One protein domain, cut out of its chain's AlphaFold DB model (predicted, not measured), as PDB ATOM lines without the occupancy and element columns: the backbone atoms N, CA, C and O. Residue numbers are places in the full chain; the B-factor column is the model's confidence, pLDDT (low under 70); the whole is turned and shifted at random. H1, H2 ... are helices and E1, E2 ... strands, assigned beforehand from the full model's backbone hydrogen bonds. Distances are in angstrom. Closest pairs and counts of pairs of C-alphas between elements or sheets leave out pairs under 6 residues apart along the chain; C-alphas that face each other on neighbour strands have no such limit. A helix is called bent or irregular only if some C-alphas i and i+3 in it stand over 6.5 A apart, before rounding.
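Overview. This is residues 5 to 150 of the 152 residues of an uncharacterized protein of Thermococcus sp (UniProt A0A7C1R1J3). A long antiparallel hairpin of two strands, E1 and E2, reaches out beyond one end of a bundle of five helices. In the bundle H2, H3 and H4 stand side by side in a row, and H1 and H5 make a second layer over that row, with the last residues of H5, 144 to 150, near the base of the hairpin. The 146 printed residues hold five named helices and two named strands in the order H1 E1 E2 H2 H3 H4 H5, and the class is mostly helix. The whole is only just compact, close to loose, with a radius of gyration of the C-alphas of 17.1 A; its spans are 63 by 27 by 20 A, and the hairpin adds to the longest.

Along the chain. E1 is residues 32 to 39, 21.6 A long, and E2 is residues 43 to 50, 23.1 A. H5, residues 123 to 150, is the longest helix at 40.1 A and ends at C-alpha 150 (276.296, 84.838, 11.637). H1 is residues 5 to 25, 30.0 A, from C-alpha 5 (309.835, 70.190, -0.634). H2 is residues 54 to 74, 28.0 A, H3 is residues 77 to 99, 33.4 A, and H4 is residues 101 to 119, 26.5 A. H2 is irregular, with C-alphas 60 and 63 7.4 A apart, and has a kink of 61 degrees near residue 61; H4 is only just irregular, with C-alphas 102 and 105 6.8 A apart.

Arrangement. E1 and E2 are antiparallel at 157 degrees; N 33 and O 49, 2.8 A, and N 45 and O 37, 2.8 A, are within hydrogen-bond range. The closest C-alphas of E2 and H5, Ile 48 and Leu 148, are 6.7 A apart. The five helices form an up-and-down bundle, each running against the one before it. The hub, H3, touches the other four: H2 at Ala 83 and Ala 64, 4.4 A; H4 at Val 93 and Ala 104, 5.4 A; H5 at Val 86 and Gly 133, 4.2 A; and H1, by residues 78 to 86 of H3 and 7 to 15 of H1 alone, at Ser 82 and His 8, 6.2 A, these being the closest C-alphas. H1 and H5 touch and run the same way at a shallow tilt of 3 degrees, closest at the C-alphas of Thr 16 and Pro 136, 4.7 A. H2 and H4 are apart. Every O i to N i+4 pair is within hydrogen-bond range in H1, against 15 of 17 in H2, 16 of 19 in H3, 13 of 15 in H4 and 23 of 24 in H5.

Size, cuts and confidence. The C-alphas farthest apart, of Asp 41 and Arg 75, are 64.2 A apart. The printed part has no cut and no long link. Mean pLDDT of the printed part is 90.6, with residues 40 to 42 and 150 under 70.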
ATOM      1  N   ASN A   5     310.982  69.372  -0.232       77.06
ATOM      2  CA  ASN A   5     309.835  70.190  -0.634       77.06
ATOM      3  C   ASN A   5     308.540  69.386  -0.835       77.06
ATOM      4  O   ASN A   5     307.459  69.929  -0.634       77.06
ATOM      5  N   VAL A   6     308.617  68.103  -1.207       82.06
ATOM      6  CA  VAL A   6     307.417  67.275  -1.416       82.06
ATOM      7  C   VAL A   6     306.742  66.938  -0.089       82.06
ATOM      8  O   VAL A   6     305.516  66.936  -0.022       82.06
ATOM      9  N   HIS A   7     307.514  66.724   0.978       82.31
ATOM     10  CA  HIS A   7     306.957  66.466   2.308       82.31
ATOM     11  C   HIS A   7     306.189  67.677   2.840       82.31
ATOM     12  O   HIS A   7     305.056  67.525   3.287       82.31
ATOM     13  N   HIS A   8     306.756  68.874   2.703       83.69
ATOM     14  CA  HIS A   8     306.092  70.121   3.082       83.69
ATOM     15  C   HIS A   8     304.856  70.424   2.228       83.69
ATOM     16  O   HIS A   8     303.837  70.853   2.752       83.69
ATOM     17  N   LEU A   9     304.902  70.167   0.915       87.56
ATOM     18  CA  LEU A   9     303.726  70.327   0.052       87.56
ATOM     19  C   LEU A   9     302.609  69.350   0.430       87.56
ATOM     20  O   LEU A   9     301.440  69.731   0.450       87.56
ATOM     21  N   PHE A  10     302.961  68.105   0.752       88.62
ATOM     22  CA  PHE A  10     302.002  67.113   1.221       88.62
ATOM     23  C   PHE A  10     301.402  67.500   2.578       88.62
ATOM     24  O   PHE A  10     300.186  67.417   2.759       88.62
ATOM     25  N   ALA A  11     302.228  67.959   3.519       87.50
ATOM     26  CA  ALA A  11     301.786  68.434   4.824       87.50
ATOM     27  C   ALA A  11     300.877  69.668   4.696       87.50
ATOM     28  O   ALA A  11     299.772  69.661   5.234       87.50
ATOM     29  N   LEU A  12     301.254  70.652   3.875       91.25
ATOM     30  CA  LEU A  12     300.419  71.806   3.542       91.25
ATOM     31  C   LEU A  12     299.062  71.379   2.963       91.25
ATOM     32  O   LEU A  12     298.021  71.831   3.441       91.25
ATOM     33  N   ALA A  13     299.061  70.521   1.939       91.19
ATOM     34  CA  ALA A  13     297.835  70.097   1.267       91.19
ATOM     35  C   ALA A  13     296.912  69.318   2.213       91.19
ATOM     36  O   ALA A  13     295.717  69.600   2.276       91.19
ATOM     37  N   SER A  14     297.466  68.371   2.971       91.25
ATOM     38  CA  SER A  14     296.700  67.549   3.912       91.25
ATOM     39  C   SER A  14     296.164  68.357   5.095       91.25
ATOM     40  O   SER A  14     294.986  68.218   5.417       91.25
ATOM     41  N   ALA A  15     296.970  69.243   5.691       90.94
ATOM     42  CA  ALA A  15     296.529  70.117   6.775       90.94
ATOM     43  C   ALA A  15     295.428  71.073   6.303       90.94
ATOM     44  O   ALA A  15     294.370  71.154   6.916       90.94
ATOM     45  N   THR A  16     295.630  71.737   5.163       90.75
ATOM     46  CA  THR A  16     294.640  72.680   4.626       90.75
ATOM     47  C   THR A  16     293.335  71.967   4.256       90.75
ATOM     48  O   THR A  16     292.257  72.447   4.593       90.75
ATOM     49  N   ALA A  17     293.412  70.798   3.609       94.62
ATOM     50  CA  ALA A  17     292.231  70.001   3.272       94.62
ATOM     51  C   ALA A  17     291.469  69.525   4.519       94.62
ATOM     52  O   ALA A  17     290.238  69.492   4.505       94.62
ATOM     53  N   TRP A  18     292.183  69.181   5.593       96.25
ATOM     54  CA  TRP A  18     291.575  68.819   6.869       96.25
ATOM     55  C   TRP A  18     290.812  69.990   7.494       96.25
ATOM     56  O   TRP A  18     289.638  69.831   7.824       96.25
ATOM     57  N   GLU A  19     291.420  71.177   7.570       93.38
ATOM     58  CA  GLU A  19     290.735  72.364   8.100       93.38
ATOM     59  C   GLU A  19     289.516  72.748   7.251       93.38
ATOM     60  O   GLU A  19     288.461  73.079   7.788       93.38
ATOM     61  N   PHE A  20     289.597  72.617   5.920       93.12
ATOM     62  CA  PHE A  20     288.423  72.795   5.059       93.12
ATOM     63  C   PHE A  20     287.332  71.761   5.349       93.12
ATOM     64  O   PHE A  20     286.153  72.106   5.386       93.12
ATOM     65  N   ALA A  21     287.692  70.496   5.577       94.00
ATOM     66  CA  ALA A  21     286.716  69.479   5.950       94.00
ATOM     67  C   ALA A  21     286.031  69.817   7.286       94.00
ATOM     68  O   ALA A  21     284.819  69.618   7.406       94.00
ATOM     69  N   LEU A  22     286.774  70.357   8.258       92.94
ATOM     70  CA  LEU A  22     286.218  70.831   9.527       92.94
ATOM     71  C   LEU A  22     285.293  72.035   9.336       92.94
ATOM     72  O   LEU A  22     284.199  72.020   9.895       92.94
ATOM     73  N   LEU A  23     285.669  73.016   8.511       90.56
ATOM     74  CA  LEU A  23     284.839  74.188   8.200       90.56
ATOM     75  C   LEU A  23     283.422  73.797   7.750       90.56
ATOM     76  O   LEU A  23     282.460  74.435   8.162       90.56
ATOM     77  N   PHE A  24     283.274  72.734   6.954       87.56
ATOM     78  CA  PHE A  24     281.961  72.300   6.457       87.56
ATOM     79  C   PHE A  24     281.233  71.287   7.345       87.56
ATOM     80  O   PHE A  24     280.017  71.142   7.224       87.56
ATOM     81  N   ARG A  25     281.949  70.524   8.177       91.56
ATOM     82  CA  ARG A  25     281.362  69.397   8.927       91.56
ATOM     83  C   ARG A  25     281.233  69.639  10.416       91.56
ATOM     84  O   ARG A  25     280.474  68.918  11.061       91.56
ATOM     85  N   LEU A  26     281.993  70.572  10.977       89.56
ATOM     86  CA  LEU A  26     282.056  70.737  12.416       89.56
ATOM     87  C   LEU A  26     280.906  71.622  12.917       89.56
ATOM     88  O   LEU A  26     280.827  72.789  12.532       89.56
ATOM     89  N   PRO A  27     280.051  71.122  13.826       88.12
ATOM     90  CA  PRO A  27     279.001  71.939  14.415       88.12
ATOM     91  C   PRO A  27     279.584  73.131  15.178       88.12
ATOM     92  O   PRO A  27     280.498  72.980  15.993       88.12
ATOM     93  N   ARG A  28     279.010  74.318  14.971       86.31
ATOM     94  CA  ARG A  28     279.445  75.551  15.649       86.31
ATOM     95  C   ARG A  28     279.420  75.460  17.174       86.31
ATOM     96  O   ARG A  28     280.225  76.098  17.835       86.31
ATOM     97  N   GLU A  29     278.555  74.620  17.741       87.50
ATOM     98  CA  GLU A  29     278.413  74.397  19.190       87.50
ATOM     99  C   GLU A  29     279.714  73.927  19.863       87.50
ATOM    100  O   GLU A  29     279.908  74.123  21.064       87.50
ATOM    101  N   TYR A  30     280.640  73.348  19.091       88.25
ATOM    102  CA  TYR A  30     281.952  72.944  19.591       88.25
ATOM    103  C   TYR A  30     282.890  74.117  19.883       88.25
ATOM    104  O   TYR A  30     283.905  73.903  20.553       88.25
ATOM    105  N   TYR A  31     282.605  75.327  19.393       89.25
ATOM    106  CA  TYR A  31     283.505  76.472  19.552       89.25
ATOM    107  C   TYR A  31     282.833  77.841  19.694       89.25
ATOM    108  O   TYR A  31     283.472  78.776  20.177       89.25
ATOM    109  N   ILE A  32     281.550  77.970  19.370       88.38
ATOM    110  CA  ILE A  32     280.733  79.157  19.609       88.38
ATOM    111  C   ILE A  32     279.629  78.805  20.601       88.38
ATOM    112  O   ILE A  32     278.888  77.839  20.430       88.38
ATOM    113  N   LYS A  33     279.491  79.640  21.630       87.44
ATOM    114  CA  LYS A  33     278.317  79.677  22.496       87.44
ATOM    115  C   LYS A  33     277.502  80.908  22.144       87.44
ATOM    116  O   LYS A  33     278.027  82.017  22.182       87.44
ATOM    117  N   SER A  34     276.232  80.713  21.831       84.06
ATOM    118  CA  SER A  34     275.296  81.795  21.546       84.06
ATOM    119  C   SER A  34     274.001  81.593  22.320       84.06
ATOM    120  O   SER A  34     273.632  80.469  22.662       84.06
ATOM    121  N   GLY A  35     273.292  82.682  22.588       81.12
ATOM    122  CA  GLY A  35     271.972  82.633  23.195       81.12
ATOM    123  C   GLY A  35     271.221  83.945  23.025       81.12
ATOM    124  O   GLY A  35     271.795  84.977  22.681       81.12
ATOM    125  N   VAL A  36     269.920  83.894  23.290       81.81
ATOM    126  CA  VAL A  36     269.040  85.063  23.245       81.81
ATOM    127  C   VAL A  36     268.701  85.459  24.673       81.81
ATOM    128  O   VAL A  36     268.257  84.633  25.469       81.81
ATOM    129  N   VAL A  37     268.918  86.728  25.003       80.50
ATOM    130  CA  VAL A  37     268.501  87.333  26.266       80.50
ATOM    131  C   VAL A  37     267.465  88.399  25.947       80.50
ATOM    132  O   VAL A  37     267.660  89.236  25.070       80.50
ATOM    133  N   TYR A  38     266.346  88.381  26.663       76.94
ATOM    134  CA  TYR A  38     265.333  89.424  26.540       76.94
ATOM    135  C   TYR A  38     265.692  90.568  27.481       76.94
ATOM    136  O   TYR A  38     265.651  90.415  28.702       76.94
ATOM    137  N   ILE A  39     266.058  91.714  26.910       75.81
ATOM    138  CA  ILE A  39     266.211  92.948  27.685       75.81
ATOM    139  C   ILE A  39     264.801  93.501  27.955       75.81
ATOM    140  O   ILE A  39     263.850  93.179  27.230       75.81
ATOM    141  N   ARG A  40     264.644  94.266  29.049       61.81
ATOM    142  CA  ARG A  40     263.396  94.960  29.423       61.81
ATOM    143  C   ARG A  40     262.752  95.536  28.149       61.81
ATOM    144  O   ARG A  40     263.451  96.187  27.383       61.81
ATOM    145  N   ASP A  41     261.478  95.207  27.926       69.81
ATOM    146  CA  ASP A  41     260.669  95.484  26.716       69.81
ATOM    147  C   ASP A  41     260.645  94.410  25.604       69.81
ATOM    148  O   ASP A  41     260.196  94.676  24.493       69.81
ATOM    149  N   ARG A  42     261.024  93.155  25.902       67.19
ATOM    150  CA  ARG A  42     260.937  91.997  24.971       67.19
ATOM    151  C   ARG A  42     261.769  92.143  23.690       67.19
ATOM    152  O   ARG A  42     261.581  91.359  22.762       67.19
ATOM    153  N   ILE A  43     262.708  93.083  23.644       74.12
ATOM    154  CA  ILE A  43     263.657  93.200  22.536       74.12
ATOM    155  C   ILE A  43     264.659  92.041  22.674       74.12
ATOM    156  O   ILE A  43     265.360  91.972  23.692       74.12
ATOM    157  N   PRO A  44     264.715  91.098  21.713       75.25
ATOM    158  CA  PRO A  44     265.687  90.018  21.758       75.25
ATOM    159  C   PRO A  44     267.083  90.610  21.545       75.25
ATOM    160  O   PRO A  44     267.364  91.213  20.513       75.25
ATOM    161  N   SER A  45     267.957  90.454  22.535       79.62
ATOM    162  CA  SER A  45     269.374  90.773  22.419       79.62
ATOM    163  C   SER A  45     270.159  89.475  22.347       79.62
ATOM    164  O   SER A  45     270.032  88.594  23.202       79.62
ATOM    165  N   CYS A  46     270.952  89.340  21.296       81.88
ATOM    166  CA  CYS A  46     271.813  88.192  21.119       81.88
ATOM    167  C   CYS A  46     273.145  88.393  21.815       81.88
ATOM    168  O   CYS A  46     273.761  89.453  21.717       81.88
ATOM    169  N   TRP A  47     273.627  87.334  22.453       83.38
ATOM    170  CA  TRP A  47     275.015  87.250  22.865       83.38
ATOM    171  C   TRP A  47     275.675  86.079  22.146       83.38
ATOM    172  O   TRP A  47     275.103  84.996  22.026       83.38
ATOM    173  N   ILE A  48     276.891  86.318  21.671       85.69
ATOM    174  CA  ILE A  48     277.724  85.344  20.974       85.69
ATOM    175  C   ILE A  48     279.095  85.410  21.630       85.69
ATOM    176  O   ILE A  48     279.635  86.490  21.868       85.69
ATOM    177  N   ARG A  49     279.659  84.254  21.954       87.50
ATOM    178  CA  ARG A  49     280.975  84.146  22.567       87.50
ATOM    179  C   ARG A  49     281.729  82.964  21.986       87.50
ATOM    180  O   ARG A  49     281.257  81.830  22.037       87.50
ATOM    181  N   TYR A  50     282.946  83.221  21.524       90.31
ATOM    182  CA  TYR A  50     283.884  82.159  21.196       90.31
ATOM    183  C   TYR A  50     284.365  81.467  22.483       90.31
ATOM    184  O   TYR A  50     284.818  82.105  23.437       90.31
ATOM    185  N   SER A  51     284.190  80.152  22.535       91.88
ATOM    186  CA  SER A  51     284.476  79.293  23.682       91.88
ATOM    187  C   SER A  51     284.852  77.903  23.154       91.88
ATOM    188  O   SER A  51     284.014  76.996  23.196       91.88
ATOM    189  N   PRO A  52     286.087  77.723  22.650       93.38
ATOM    190  CA  PRO A  52     286.522  76.478  22.031       93.38
ATOM    191  C   PRO A  52     286.462  75.320  23.028       93.38
ATOM    192  O   PRO A  52     287.020  75.393  24.124       93.38
ATOM    193  N   SER A  53     285.786  74.235  22.652       94.44
ATOM    194  CA  SER A  53     285.841  72.980  23.400       94.44
ATOM    195  C   SER A  53     287.214  72.317  23.234       94.44
ATOM    196  O   SER A  53     287.864  72.495  22.201       94.44
ATOM    197  N   PRO A  54     287.658  71.482  24.190       93.81
ATOM    198  CA  PRO A  54     288.894  70.713  24.033       93.81
ATOM    199  C   PRO A  54     288.907  69.854  22.761       93.81
ATOM    200  O   PRO A  54     289.950  69.685  22.138       93.81
ATOM    201  N   LEU A  55     287.737  69.350  22.352       94.50
ATOM    202  CA  LEU A  55     287.589  68.559  21.134       94.50
ATOM    203  C   LEU A  55     287.827  69.399  19.876       94.50
ATOM    204  O   LEU A  55     288.530  68.944  18.981       94.50
ATOM    205  N   PHE A  56     287.320  70.635  19.830       93.75
ATOM    206  CA  PHE A  56     287.635  71.564  18.742       93.75
ATOM    207  C   PHE A  56     289.143  71.797  18.626       93.75
ATOM    208  O   PHE A  56     289.699  71.629  17.545       93.75
ATOM    209  N   VAL A  57     289.807  72.109  19.746       95.88
ATOM    210  CA  VAL A  57     291.260  72.350  19.777       95.88
ATOM    211  C   VAL A  57     292.036  71.126  19.286       95.88
ATOM    212  O   VAL A  57     292.984  71.262  18.519       95.88
ATOM    213  N   LEU A  58     291.622  69.923  19.693       96.00
ATOM    214  CA  LEU A  58     292.261  68.686  19.253       96.00
ATOM    215  C   LEU A  58     292.084  68.451  17.748       96.00
ATOM    216  O   LEU A  58     293.032  68.034  17.087       96.00
ATOM    217  N   LEU A  59     290.892  68.720  17.209       95.69
ATOM    218  CA  LEU A  59     290.592  68.511  15.793       95.69
ATOM    219  C   LEU A  59     291.398  69.446  14.890       95.69
ATOM    220  O   LEU A  59     292.001  68.954  13.940       95.69
ATOM    221  N   VAL A  60     291.469  70.743  15.200       95.62
ATOM    222  CA  VAL A  60     292.250  71.710  14.397       95.62
ATOM    223  C   VAL A  60     293.766  71.509  14.539       95.62
ATOM    224  O   VAL A  60     294.553  71.895  13.686       95.62
ATOM    225  N   LEU A  61     294.227  70.873  15.621       96.75
ATOM    226  CA  LEU A  61     295.644  70.522  15.786       96.75
ATOM    227  C   LEU A  61     295.989  69.127  15.268       96.75
ATOM    228  O   LEU A  61     297.168  68.766  15.250       96.75
ATOM    229  N   LEU A  62     295.001  68.338  14.836       96.31
ATOM    230  CA  LEU A  62     295.208  66.949  14.438       96.31
ATOM    231  C   LEU A  62     296.298  66.792  13.363       96.31
ATOM    232  O   LEU A  62     297.156  65.929  13.557       96.31
ATOM    233  N   PRO A  63     296.367  67.614  12.293       94.94
ATOM    234  CA  PRO A  63     297.434  67.488  11.299       94.94
ATOM    235  C   PRO A  63     298.832  67.650  11.913       94.94
ATOM    236  O   PRO A  63     299.726  66.841  11.657       94.94
ATOM    237  N   ALA A  64     299.015  68.638  12.795       95.75
ATOM    238  CA  ALA A  64     300.282  68.866  13.488       95.75
ATOM    239  C   ALA A  64     300.625  67.721  14.457       95.75
ATOM    240  O   ALA A  64     301.777  67.292  14.532       95.75
ATOM    241  N   LEU A  65     299.630  67.180  15.166       96.12
ATOM    242  CA  LEU A  65     299.811  66.037  16.062       96.12
ATOM    243  C   LEU A  65     300.201  64.767  15.300       96.12
ATOM    244  O   LEU A  65     301.087  64.039  15.743       96.12
ATOM    245  N   VAL A  66     299.595  64.522  14.134       95.69
ATOM    246  CA  VAL A  66     299.948  63.396  13.260       95.69
ATOM    247  C   VAL A  66     301.379  63.544  12.744       95.69
ATOM    248  O   VAL A  66     302.145  62.585  12.809       95.69
ATOM    249  N   LEU A  67     301.781  64.739  12.300       94.19
ATOM    250  CA  LEU A  67     303.158  64.995  11.861       94.19
ATOM    251  C   LEU A  67     304.172  64.815  13.003       94.19
ATOM    252  O   LEU A  67     305.225  64.212  12.794       94.19
ATOM    253  N   LEU A  68     303.849  65.264  14.222       94.38
ATOM    254  CA  LEU A  68     304.671  65.012  15.413       94.38
ATOM    255  C   LEU A  68     304.766  63.517  15.735       94.38
ATOM    256  O   LEU A  68     305.859  63.024  16.008       94.38
ATOM    257  N   ALA A  69     303.656  62.778  15.677       94.44
ATOM    258  CA  ALA A  69     303.649  61.337  15.915       94.44
ATOM    259  C   ALA A  69     304.506  60.600  14.873       94.44
ATOM    260  O   ALA A  69     305.375  59.801  15.233       94.44
ATOM    261  N   LEU A  70     304.349  60.936  13.591       92.44
ATOM    262  CA  LEU A  70     305.185  60.404  12.514       92.44
ATOM    263  C   LEU A  70     306.662  60.751  12.724       92.44
ATOM    264  O   LEU A  70     307.516  59.890  12.529       92.44
ATOM    265  N   TYR A  71     306.977  61.961  13.195       92.75
ATOM    266  CA  TYR A  71     308.340  62.327  13.576       92.75
ATOM    267  C   TYR A  71     308.891  61.439  14.700       92.75
ATOM    268  O   TYR A  71     310.037  61.005  14.615       92.75
ATOM    269  N   THR A  72     308.110  61.123  15.739       93.38
ATOM    270  CA  THR A  72     308.606  60.245  16.819       93.38
ATOM    271  C   THR A  72     308.971  58.847  16.321       93.38
ATOM    272  O   THR A  72     309.918  58.251  16.840       93.38
ATOM    273  N   HIS A  73     308.274  58.365  15.289       92.69
ATOM    274  CA  HIS A  73     308.504  57.058  14.685       92.69
ATOM    275  C   HIS A  73     309.645  57.067  13.656       92.69
ATOM    276  O   HIS A  73     310.557  56.251  13.738       92.69
ATOM    277  N   LEU A  74     309.618  58.007  12.706       91.50
ATOM    278  CA  LEU A  74     310.546  58.061  11.568       91.50
ATOM    279  C   LEU A  74     311.811  58.882  11.849       91.50
ATOM    280  O   LEU A  74     312.792  58.762  11.121       91.50
ATOM    281  N   ARG A  75     311.796  59.729  12.888       91.25
ATOM    282  CA  ARG A  75     312.882  60.644  13.291       91.25
ATOM    283  C   ARG A  75     313.323  61.639  12.206       91.25
ATOM    284  O   ARG A  75     314.383  62.247  12.339       91.25
ATOM    285  N   ASP A  76     312.497  61.872  11.185       89.44
ATOM    286  CA  ASP A  76     312.796  62.807  10.095       89.44
ATOM    287  C   ASP A  76     312.619  64.278  10.539       89.44
ATOM    288  O   ASP A  76     311.509  64.689  10.897       89.44
ATOM    289  N   PRO A  77     313.676  65.113  10.508       89.75
ATOM    290  CA  PRO A  77     313.594  66.510  10.929       89.75
ATOM    291  C   PRO A  77     312.610  67.353  10.100       89.75
ATOM    292  O   PRO A  77     312.078  68.330  10.628       89.75
ATOM    293  N   THR A  78     312.324  66.988   8.845       90.56
ATOM    294  CA  THR A  78     311.357  67.711   7.999       90.56
ATOM    295  C   THR A  78     309.936  67.622   8.555       90.56
ATOM    296  O   THR A  78     309.213  68.620   8.569       90.56
ATOM    297  N   LEU A  79     309.561  66.467   9.119       91.06
ATOM    298  CA  LEU A  79     308.266  66.259   9.771       91.06
ATOM    299  C   LEU A  79     308.130  67.126  11.018       91.06
ATOM    300  O   LEU A  79     307.089  67.739  11.228       91.06
ATOM    301  N   LYS A  80     309.199  67.242  11.815       94.62
ATOM    302  CA  LYS A  80     309.217  68.133  12.981       94.62
ATOM    303  C   LYS A  80     309.017  69.593  12.568       94.62
ATOM    304  O   LYS A  80     308.235  70.292  13.208       94.62
ATOM    305  N   LYS A  81     309.711  70.056  11.521       94.69
ATOM    306  CA  LYS A  81     309.561  71.431  11.012       94.69
ATOM    307  C   LYS A  81     308.133  71.696  10.534       94.69
ATOM    308  O   LYS A  81     307.546  72.681  10.959       94.69
ATOM    309  N   SER A  82     307.581  70.780   9.740       93.88
ATOM    310  CA  SER A  82     306.206  70.830   9.214       93.88
ATOM    311  C   SER A  82     305.164  70.843  10.338       93.88
ATOM    312  O   SER A  82     304.225  71.631  10.364       93.88
ATOM    313  N   ALA A  83     305.354  70.003  11.357       95.12
ATOM    314  CA  ALA A  83     304.420  69.945  12.471       95.12
ATOM    315  C   ALA A  83     304.392  71.244  13.284       95.12
ATOM    316  O   ALA A  83     303.329  71.692  13.710       95.12
ATOM    317  N   LEU A  84     305.559  71.857  13.502       96.50
ATOM    318  CA  LEU A  84     305.664  73.139  14.193       96.50
ATOM    319  C   LEU A  84     305.172  74.301  13.319       96.50
ATOM    320  O   LEU A  84     304.550  75.218  13.857       96.50
ATOM    321  N   SER A  85     305.414  74.254  12.003       95.81
ATOM    322  CA  SER A  85     304.939  75.268  11.055       95.81
ATOM    323  C   SER A  85     303.425  75.306  10.963       95.81
ATOM    324  O   SER A  85     302.878  76.398  10.949       95.81
ATOM    325  N   VAL A  86     302.743  74.160  11.013       95.81
ATOM    326  CA  VAL A  86     301.275  74.101  11.086       95.81
ATOM    327  C   VAL A  86     300.775  74.395  12.503       95.81
ATOM    328  O   VAL A  86     299.899  75.235  12.709       95.81
ATOM    329  N   GLY A  87     301.334  73.710  13.502       96.06
ATOM    330  CA  GLY A  87     300.783  73.682  14.855       96.06
ATOM    331  C   GLY A  87     300.864  75.017  15.592       96.06
ATOM    332  O   GLY A  87     299.897  75.405  16.247       96.06
ATOM    333  N   LEU A  88     301.986  75.742  15.491       97.12
ATOM    334  CA  LEU A  88     302.166  77.002  16.224       97.12
ATOM    335  C   LEU A  88     301.218  78.113  15.734       97.12
ATOM    336  O   LEU A  88     300.556  78.723  16.581       97.12
ATOM    337  N   PRO A  89     301.082  78.380  14.421       97.25
ATOM    338  CA  PRO A  89     300.090  79.322  13.907       97.25
ATOM    339  C   PRO A  89     298.652  78.961  14.262       97.25
ATOM    340  O   PRO A  89     297.935  79.814  14.782       97.25
ATOM    341  N   VAL A  90     298.241  77.706  14.041       96.75
ATOM    342  CA  VAL A  90     296.865  77.264  14.317       96.75
ATOM    343  C   VAL A  90     296.539  77.413  15.803       96.75
ATOM    344  O   VAL A  90     295.529  78.023  16.157       96.75
ATOM    345  N   LEU A  91     297.426  76.954  16.691       97.06
ATOM    346  CA  LEU A  91     297.240  77.113  18.134       97.06
ATOM    347  C   LEU A  91     297.166  78.594  18.536       97.06
ATOM    348  O   LEU A  91     296.329  78.970  19.356       97.06
ATOM    349  N   SER A  92     298.006  79.446  17.944       96.38
ATOM    350  CA  SER A  92     298.007  80.885  18.228       96.38
ATOM    351  C   SER A  92     296.687  81.541  17.829       96.38
ATOM    352  O   SER A  92     296.139  82.319  18.606       96.38
ATOM    353  N   VAL A  93     296.141  81.192  16.660       96.06
ATOM    354  CA  VAL A  93     294.824  81.666  16.206       96.06
ATOM    355  C   VAL A  93     293.734  81.254  17.185       96.06
ATOM    356  O   VAL A  93     292.938  82.099  17.599       96.06
ATOM    357  N   VAL A  94     293.723  79.986  17.604       95.38
ATOM    358  CA  VAL A  94     292.736  79.459  18.555       95.38
ATOM    359  C   VAL A  94     292.800  80.214  19.880       95.38
ATOM    360  O   VAL A  94     291.756  80.618  20.383       95.38
ATOM    361  N   LEU A  95     293.997  80.429  20.432       95.50
ATOM    362  CA  LEU A  95     294.185  81.075  21.733       95.50
ATOM    363  C   LEU A  95     293.902  82.578  21.692       95.50
ATOM    364  O   LEU A  95     293.183  83.093  22.548       95.50
ATOM    365  N   VAL A  96     294.427  83.293  20.697       95.12
ATOM    366  CA  VAL A  96     294.227  84.745  20.584       95.12
ATOM    367  C   VAL A  96     292.767  85.075  20.324       95.12
ATOM    368  O   VAL A  96     292.264  86.047  20.885       95.12
ATOM    369  N   SER A  97     292.054  84.226  19.583       92.88
ATOM    370  CA  SER A  97     290.617  84.393  19.354       92.88
ATOM    371  C   SER A  97     289.767  84.329  20.627       92.88
ATOM    372  O   SER A  97     288.671  84.880  20.637       92.88
ATOM    373  N   ILE A  98     290.263  83.727  21.718       91.38
ATOM    374  CA  ILE A  98     289.586  83.737  23.031       91.38
ATOM    375  C   ILE A  98     289.583  85.145  23.637       91.38
ATOM    376  O   ILE A  98     288.622  85.529  24.302       91.38
ATOM    377  N   ILE A  99     290.661  85.903  23.422       90.06
ATOM    378  CA  ILE A  99     290.869  87.225  24.019       90.06
ATOM    379  C   ILE A  99     290.357  88.311  23.077       90.06
ATOM    380  O   ILE A  99     289.572  89.167  23.476       90.06
ATOM    381  N   ASN A 100     290.824  88.291  21.827       89.19
ATOM    382  CA  ASN A 100     290.462  89.265  20.813       89.19
ATOM    383  C   ASN A 100     290.541  88.647  19.400       89.19
ATOM    384  O   ASN A 100     291.623  88.616  18.803       89.19
ATOM    385  N   PRO A 101     289.404  88.212  18.826       86.88
ATOM    386  CA  PRO A 101     289.376  87.583  17.505       86.88
ATOM    387  C   PRO A 101     289.787  88.530  16.368       86.88
ATOM    388  O   PRO A 101     290.305  88.072  15.354       86.88
ATOM    389  N   HIS A 102     289.664  89.849  16.543       86.06
ATOM    390  CA  HIS A 102     290.049  90.830  15.520       86.06
ATOM    391  C   HIS A 102     291.573  90.909  15.349       86.06
ATOM    392  O   HIS A 102     292.073  91.169  14.256       86.06
ATOM    393  N   ASN A 103     292.326  90.629  16.416       92.06
ATOM    394  CA  ASN A 103     293.789  90.641  16.387       92.06
ATOM    395  C   ASN A 103     294.386  89.320  15.883       92.06
ATOM    396  O   ASN A 103     295.583  89.265  15.595       92.06
ATOM    397  N   ALA A 104     293.584  88.260  15.763       92.56
ATOM    398  CA  ALA A 104     294.075  86.935  15.403       92.56
ATOM    399  C   ALA A 104     294.690  86.887  13.991       92.56
ATOM    400  O   ALA A 104     295.658  86.157  13.793       92.56
ATOM    401  N   LEU A 105     294.224  87.714  13.043       94.62
ATOM    402  CA  LEU A 105     294.829  87.823  11.707       94.62
ATOM    403  C   LEU A 105     296.272  88.350  11.765       94.62
ATOM    404  O   LEU A 105     297.167  87.802  11.124       94.62
ATOM    405  N   TRP A 106     296.506  89.401  12.552       95.31
ATOM    406  CA  TRP A 106     297.840  89.979  12.721       95.31
ATOM    407  C   TRP A 106     298.786  89.000  13.404       95.31
ATOM    408  O   TRP A 106     299.922  88.828  12.968       95.31
ATOM    409  N   VAL A 107     298.301  88.314  14.441       95.31
ATOM    410  CA  VAL A 107     299.084  87.282  15.123       95.31
ATOM    411  C   VAL A 107     299.408  86.132  14.177       95.31
ATOM    412  O   VAL A 107     300.555  85.694  14.152       95.31
ATOM    413  N   LEU A 108     298.450  85.685  13.359       96.81
ATOM    414  CA  LEU A 108     298.682  84.645  12.363       96.81
ATOM    415  C   LEU A 108     299.830  85.029  11.424       96.81
ATOM    416  O   LEU A 108     300.759  84.244  11.268       96.81
ATOM    417  N   LEU A 109     299.813  86.241  10.861       96.12
ATOM    418  CA  LEU A 109     300.873  86.730   9.970       96.12
ATOM    419  C   LEU A 109     302.248  86.779  10.654       96.12
ATOM    420  O   LEU A 109     303.250  86.370  10.068       96.12
ATOM    421  N   ILE A 110     302.306  87.272  11.893       96.69
ATOM    422  CA  ILE A 110     303.565  87.404  12.640       96.69
ATOM    423  C   ILE A 110     304.129  86.025  12.995       96.69
ATOM    424  O   ILE A 110     305.316  85.771  12.786       96.69
ATOM    425  N   ILE A 111     303.288  85.129  13.519       95.94
ATOM    426  CA  ILE A 111     303.706  83.792  13.945       95.94
ATOM    427  C   ILE A 111     304.149  82.973  12.731       95.94
ATOM    428  O   ILE A 111     305.193  82.337  12.799       95.94
ATOM    429  N   THR A 112     303.425  82.992  11.610       95.94
ATOM    430  CA  THR A 112     303.796  82.190  10.427       95.94
ATOM    431  C   THR A 112     305.105  82.663   9.810       95.94
ATOM    432  O   THR A 112     305.968  81.839   9.504       95.94
ATOM    433  N   ALA A 113     305.307  83.979   9.696       95.00
ATOM    434  CA  ALA A 113     306.571  84.546   9.238       95.00
ATOM    435  C   ALA A 113     307.722  84.209  10.202       95.00
ATOM    436  O   ALA A 113     308.797  83.785   9.770       95.00
ATOM    437  N   GLY A 114     307.497  84.345  11.513       94.44
ATOM    438  CA  GLY A 114     308.466  83.980  12.546       94.44
ATOM    439  C   GLY A 114     308.844  82.499  12.490       94.44
ATOM    440  O   GLY A 114     310.018  82.150  12.430       94.44
ATOM    441  N   VAL A 115     307.856  81.612  12.427       94.44
ATOM    442  CA  VAL A 115     308.081  80.165  12.380       94.44
ATOM    443  C   VAL A 115     308.784  79.759  11.085       94.44
ATOM    444  O   VAL A 115     309.762  79.016  11.140       94.44
ATOM    445  N   GLY A 116     308.369  80.299   9.935       92.81
ATOM    446  CA  GLY A 116     309.041  80.049   8.660       92.81
ATOM    447  C   GLY A 116     310.503  80.498   8.673       92.81
ATOM    448  O   GLY A 116     311.382  79.741   8.267       92.81
ATOM    449  N   THR A 117     310.792  81.693   9.199       94.25
ATOM    450  CA  THR A 117     312.165  82.226   9.274       94.25
ATOM    451  C   THR A 117     313.066  81.483  10.257       94.25
ATOM    452  O   THR A 117     314.254  81.338   9.959       94.25
ATOM    453  N   ILE A 118     312.523  81.012  11.385       95.50
ATOM    454  CA  ILE A 118     313.264  80.285  12.425       95.50
ATOM    455  C   ILE A 118     313.527  78.829  12.016       95.50
ATOM    456  O   ILE A 118     314.608  78.309  12.280       95.50
ATOM    457  N   LEU A 119     312.549  78.156  11.399       92.94
ATOM    458  CA  LEU A 119     312.638  76.724  11.089       92.94
ATOM    459  C   LEU A 119     313.265  76.421   9.718       92.94
ATOM    460  O   LEU A 119     313.849  75.347   9.545       92.94
ATOM    461  N   GLY A 120     313.133  77.324   8.743       91.25
ATOM    462  CA  GLY A 120     313.657  77.119   7.391       91.25
ATOM    463  C   GLY A 120     315.147  77.442   7.272       91.25
ATOM    464  O   GLY A 120     315.629  78.426   7.831       91.25
ATOM    465  N   GLU A 121     315.879  76.644   6.497       90.12
ATOM    466  CA  GLU A 121     317.306  76.856   6.223       90.12
ATOM    467  C   GLU A 121     317.478  77.766   5.000       90.12
ATOM    468  O   GLU A 121     318.109  78.825   5.065       90.12
ATOM    469  N   GLU A 122     316.831  77.401   3.896       91.75
ATOM    470  CA  GLU A 122     316.899  78.122   2.625       91.75
ATOM    471  C   GLU A 122     315.730  79.094   2.444       91.75
ATOM    472  O   GLU A 122     314.654  78.923   3.015       91.75
ATOM    473  N   LYS A 123     315.897  80.108   1.580       89.00
ATOM    474  CA  LYS A 123     314.819  81.071   1.273       89.00
ATOM    475  C   LYS A 123     313.529  80.380   0.806       89.00
ATOM    476  O   LYS A 123     312.449  80.803   1.207       89.00
ATOM    477  N   GLY A 124     313.651  79.323  -0.004       88.81
ATOM    478  CA  GLY A 124     312.508  78.545  -0.489       88.81
ATOM    479  C   GLY A 124     311.786  77.799   0.633       88.81
ATOM    480  O   GLY A 124     310.571  77.921   0.760       88.81
ATOM    481  N   GLU A 125     312.529  77.099   1.492       91.06
ATOM    482  CA  GLU A 125     311.971  76.365   2.638       91.06
ATOM    483  C   GLU A 125     311.306  77.313   3.646       91.06
ATOM    484  O   GLU A 125     310.204  77.039   4.108       91.06
ATOM    485  N   LYS A 126     311.917  78.474   3.933       93.62
ATOM    486  CA  LYS A 126     311.341  79.497   4.825       93.62
ATOM    487  C   LYS A 126     309.973  79.976   4.346       93.62
ATOM    488  O   LYS A 126     309.037  80.055   5.140       93.62
ATOM    489  N   ALA A 127     309.863  80.294   3.055       93.31
ATOM    490  CA  ALA A 127     308.604  80.723   2.456       93.31
ATOM    491  C   ALA A 127     307.566  79.596   2.478       93.31
ATOM    492  O   ALA A 127     306.413  79.827   2.833       93.31
ATOM    493  N   LEU A 128     307.986  78.370   2.156       93.25
ATOM    494  CA  LEU A 128     307.112  77.204   2.138       93.25
ATOM    495  C   LEU A 128     306.548  76.894   3.532       93.25
ATOM    496  O   LEU A 128     305.341  76.746   3.660       93.25
ATOM    497  N   LEU A 129     307.387  76.891   4.573       93.50
ATOM    498  CA  LEU A 129     306.976  76.691   5.968       93.50
ATOM    499  C   LEU A 129     306.046  77.810   6.464       93.50
ATOM    500  O   LEU A 129     305.102  77.551   7.206       93.50
ATOM    501  N   ALA A 130     306.287  79.060   6.054       94.38
ATOM    502  CA  ALA A 130     305.394  80.166   6.394       94.38
ATOM    503  C   ALA A 130     304.004  79.979   5.760       94.38
ATOM    504  O   ALA A 130     302.991  80.148   6.435       94.38
ATOM    505  N   ILE A 131     303.954  79.589   4.481       94.62
ATOM    506  CA  ILE A 131     302.705  79.301   3.757       94.62
ATOM    507  C   ILE A 131     301.993  78.083   4.361       94.62
ATOM    508  O   ILE A 131     300.778  78.121   4.555       94.62
ATOM    509  N   GLU A 132     302.756  77.042   4.698       92.12
ATOM    510  CA  GLU A 132     302.293  75.811   5.340       92.12
ATOM    511  C   GLU A 132     301.563  76.081   6.655       92.12
ATOM    512  O   GLU A 132     300.536  75.467   6.915       92.12
ATOM    513  N   GLY A 133     302.040  77.039   7.448       91.81
ATOM    514  CA  GLY A 133     301.346  77.484   8.653       91.81
ATOM    515  C   GLY A 133     300.194  78.454   8.404       91.81
ATOM    516  O   GLY A 133     299.181  78.427   9.104       91.81
ATOM    517  N   PHE A 134     300.349  79.339   7.417       96.81
ATOM    518  CA  PHE A 134     299.402  80.422   7.159       96.81
ATOM    519  C   PHE A 134     298.067  79.924   6.616       96.81
ATOM    520  O   PHE A 134     297.031  80.331   7.127       96.81
ATOM    521  N   LEU A 135     298.079  79.045   5.612       96.25
ATOM    522  CA  LEU A 135     296.859  78.533   4.981       96.25
ATOM    523  C   LEU A 135     295.913  77.822   5.967       96.25
ATOM    524  O   LEU A 135     294.774  78.274   6.090       96.25
ATOM    525  N   PRO A 136     296.332  76.778   6.706       94.94
ATOM    526  CA  PRO A 136     295.457  76.124   7.677       94.94
ATOM    527  C   PRO A 136     295.048  77.078   8.806       94.94
ATOM    528  O   PRO A 136     293.874  77.128   9.168       94.94
ATOM    529  N   GLY A 137     295.968  77.914   9.306       96.00
ATOM    530  CA  GLY A 137     295.642  78.925  10.316       96.00
ATOM    531  C   GLY A 137     294.594  79.938   9.842       96.00
ATOM    532  O   GLY A 137     293.730  80.343  10.621       96.00
ATOM    533  N   LEU A 138     294.623  80.313   8.561       96.62
ATOM    534  CA  LEU A 138     293.643  81.209   7.957       96.62
ATOM    535  C   LEU A 138     292.270  80.540   7.856       96.62
ATOM    536  O   LEU A 138     291.274  81.184   8.171       96.62
ATOM    537  N   VAL A 139     292.204  79.263   7.465       95.88
ATOM    538  CA  VAL A 139     290.934  78.517   7.413       95.88
ATOM    539  C   VAL A 139     290.305  78.432   8.806       95.88
ATOM    540  O   VAL A 139     289.130  78.761   8.959       95.88
ATOM    541  N   VAL A 140     291.091  78.102   9.836       95.62
ATOM    542  CA  VAL A 140     290.619  78.090  11.234       95.62
ATOM    543  C   VAL A 140     290.134  79.473  11.667       95.62
ATOM    544  O   VAL A 140     289.084  79.597  12.295       95.62
ATOM    545  N   LEU A 141     290.852  80.538  11.302       95.06
ATOM    546  CA  LEU A 141     290.415  81.902  11.594       95.06
ATOM    547  C   LEU A 141     289.083  82.234  10.905       95.06
ATOM    548  O   LEU A 141     288.216  82.846  11.528       95.06
ATOM    549  N   MET A 142     288.896  81.815   9.651       93.44
ATOM    550  CA  MET A 142     287.632  81.996   8.934       93.44
ATOM    551  C   MET A 142     286.485  81.225   9.590       93.44
ATOM    552  O   MET A 142     285.397  81.783   9.694       93.44
ATOM    553  N   MET A 143     286.713  79.999  10.080       91.69
ATOM    554  CA  MET A 143     285.705  79.259  10.859       91.69
ATOM    555  C   MET A 143     285.238  80.076  12.069       91.69
ATOM    556  O   MET A 143     284.043  80.232  12.305       91.69
ATOM    557  N   ILE A 144     286.188  80.634  12.825       91.56
ATOM    558  CA  ILE A 144     285.899  81.386  14.049       91.56
ATOM    559  C   ILE A 144     285.170  82.699  13.729       91.56
ATOM    560  O   ILE A 144     284.131  82.988  14.321       91.56
ATOM    561  N   LEU A 145     285.707  83.501  12.804       90.12
ATOM    562  CA  LEU A 145     285.151  84.814  12.460       90.12
ATOM    563  C   LEU A 145     283.828  84.715  11.695       90.12
ATOM    564  O   LEU A 145     282.937  85.527  11.931       90.12
ATOM    565  N   GLY A 146     283.698  83.731  10.804       85.12
ATOM    566  CA  GLY A 146     282.483  83.503  10.026       85.12
ATOM    567  C   GLY A 146     281.290  83.227  10.932       85.12
ATOM    568  O   GLY A 146     280.268  83.898  10.830       85.12
ATOM    569  N   GLU A 147     281.442  82.318  11.894       83.75
ATOM    570  CA  GLU A 147     280.360  82.006  12.829       83.75
ATOM    571  C   GLU A 147     280.103  83.135  13.839       83.75
ATOM    572  O   GLU A 147     278.958  83.354  14.231       83.75
ATOM    573  N   LEU A 148     281.125  83.910  14.232       80.81
ATOM    574  CA  LEU A 148     280.933  85.103  15.071       80.81
ATOM    575  C   LEU A 148     280.050  86.162  14.390       80.81
ATOM    576  O   LEU A 148     279.342  86.885  15.087       80.81
ATOM    577  N   GLY A 149     280.093  86.253  13.057       70.06
ATOM    578  CA  GLY A 149     279.305  87.207  12.273       70.06
ATOM    579  C   GLY A 149     277.893  86.741  11.899       70.06
ATOM    580  O   GLY A 149     277.113  87.564  11.435       70.06
ATOM    581  N   VAL A 150     277.572  85.452  12.072       68.12
ATOM    582  CA  VAL A 150     276.296  84.838  11.637       68.12
ATOM    583  C   VAL A 150     275.501  84.249  12.809       68.12
ATOM    584  O   VAL A 150     274.320  83.933  12.673       68.12
TER     585      VAL A 150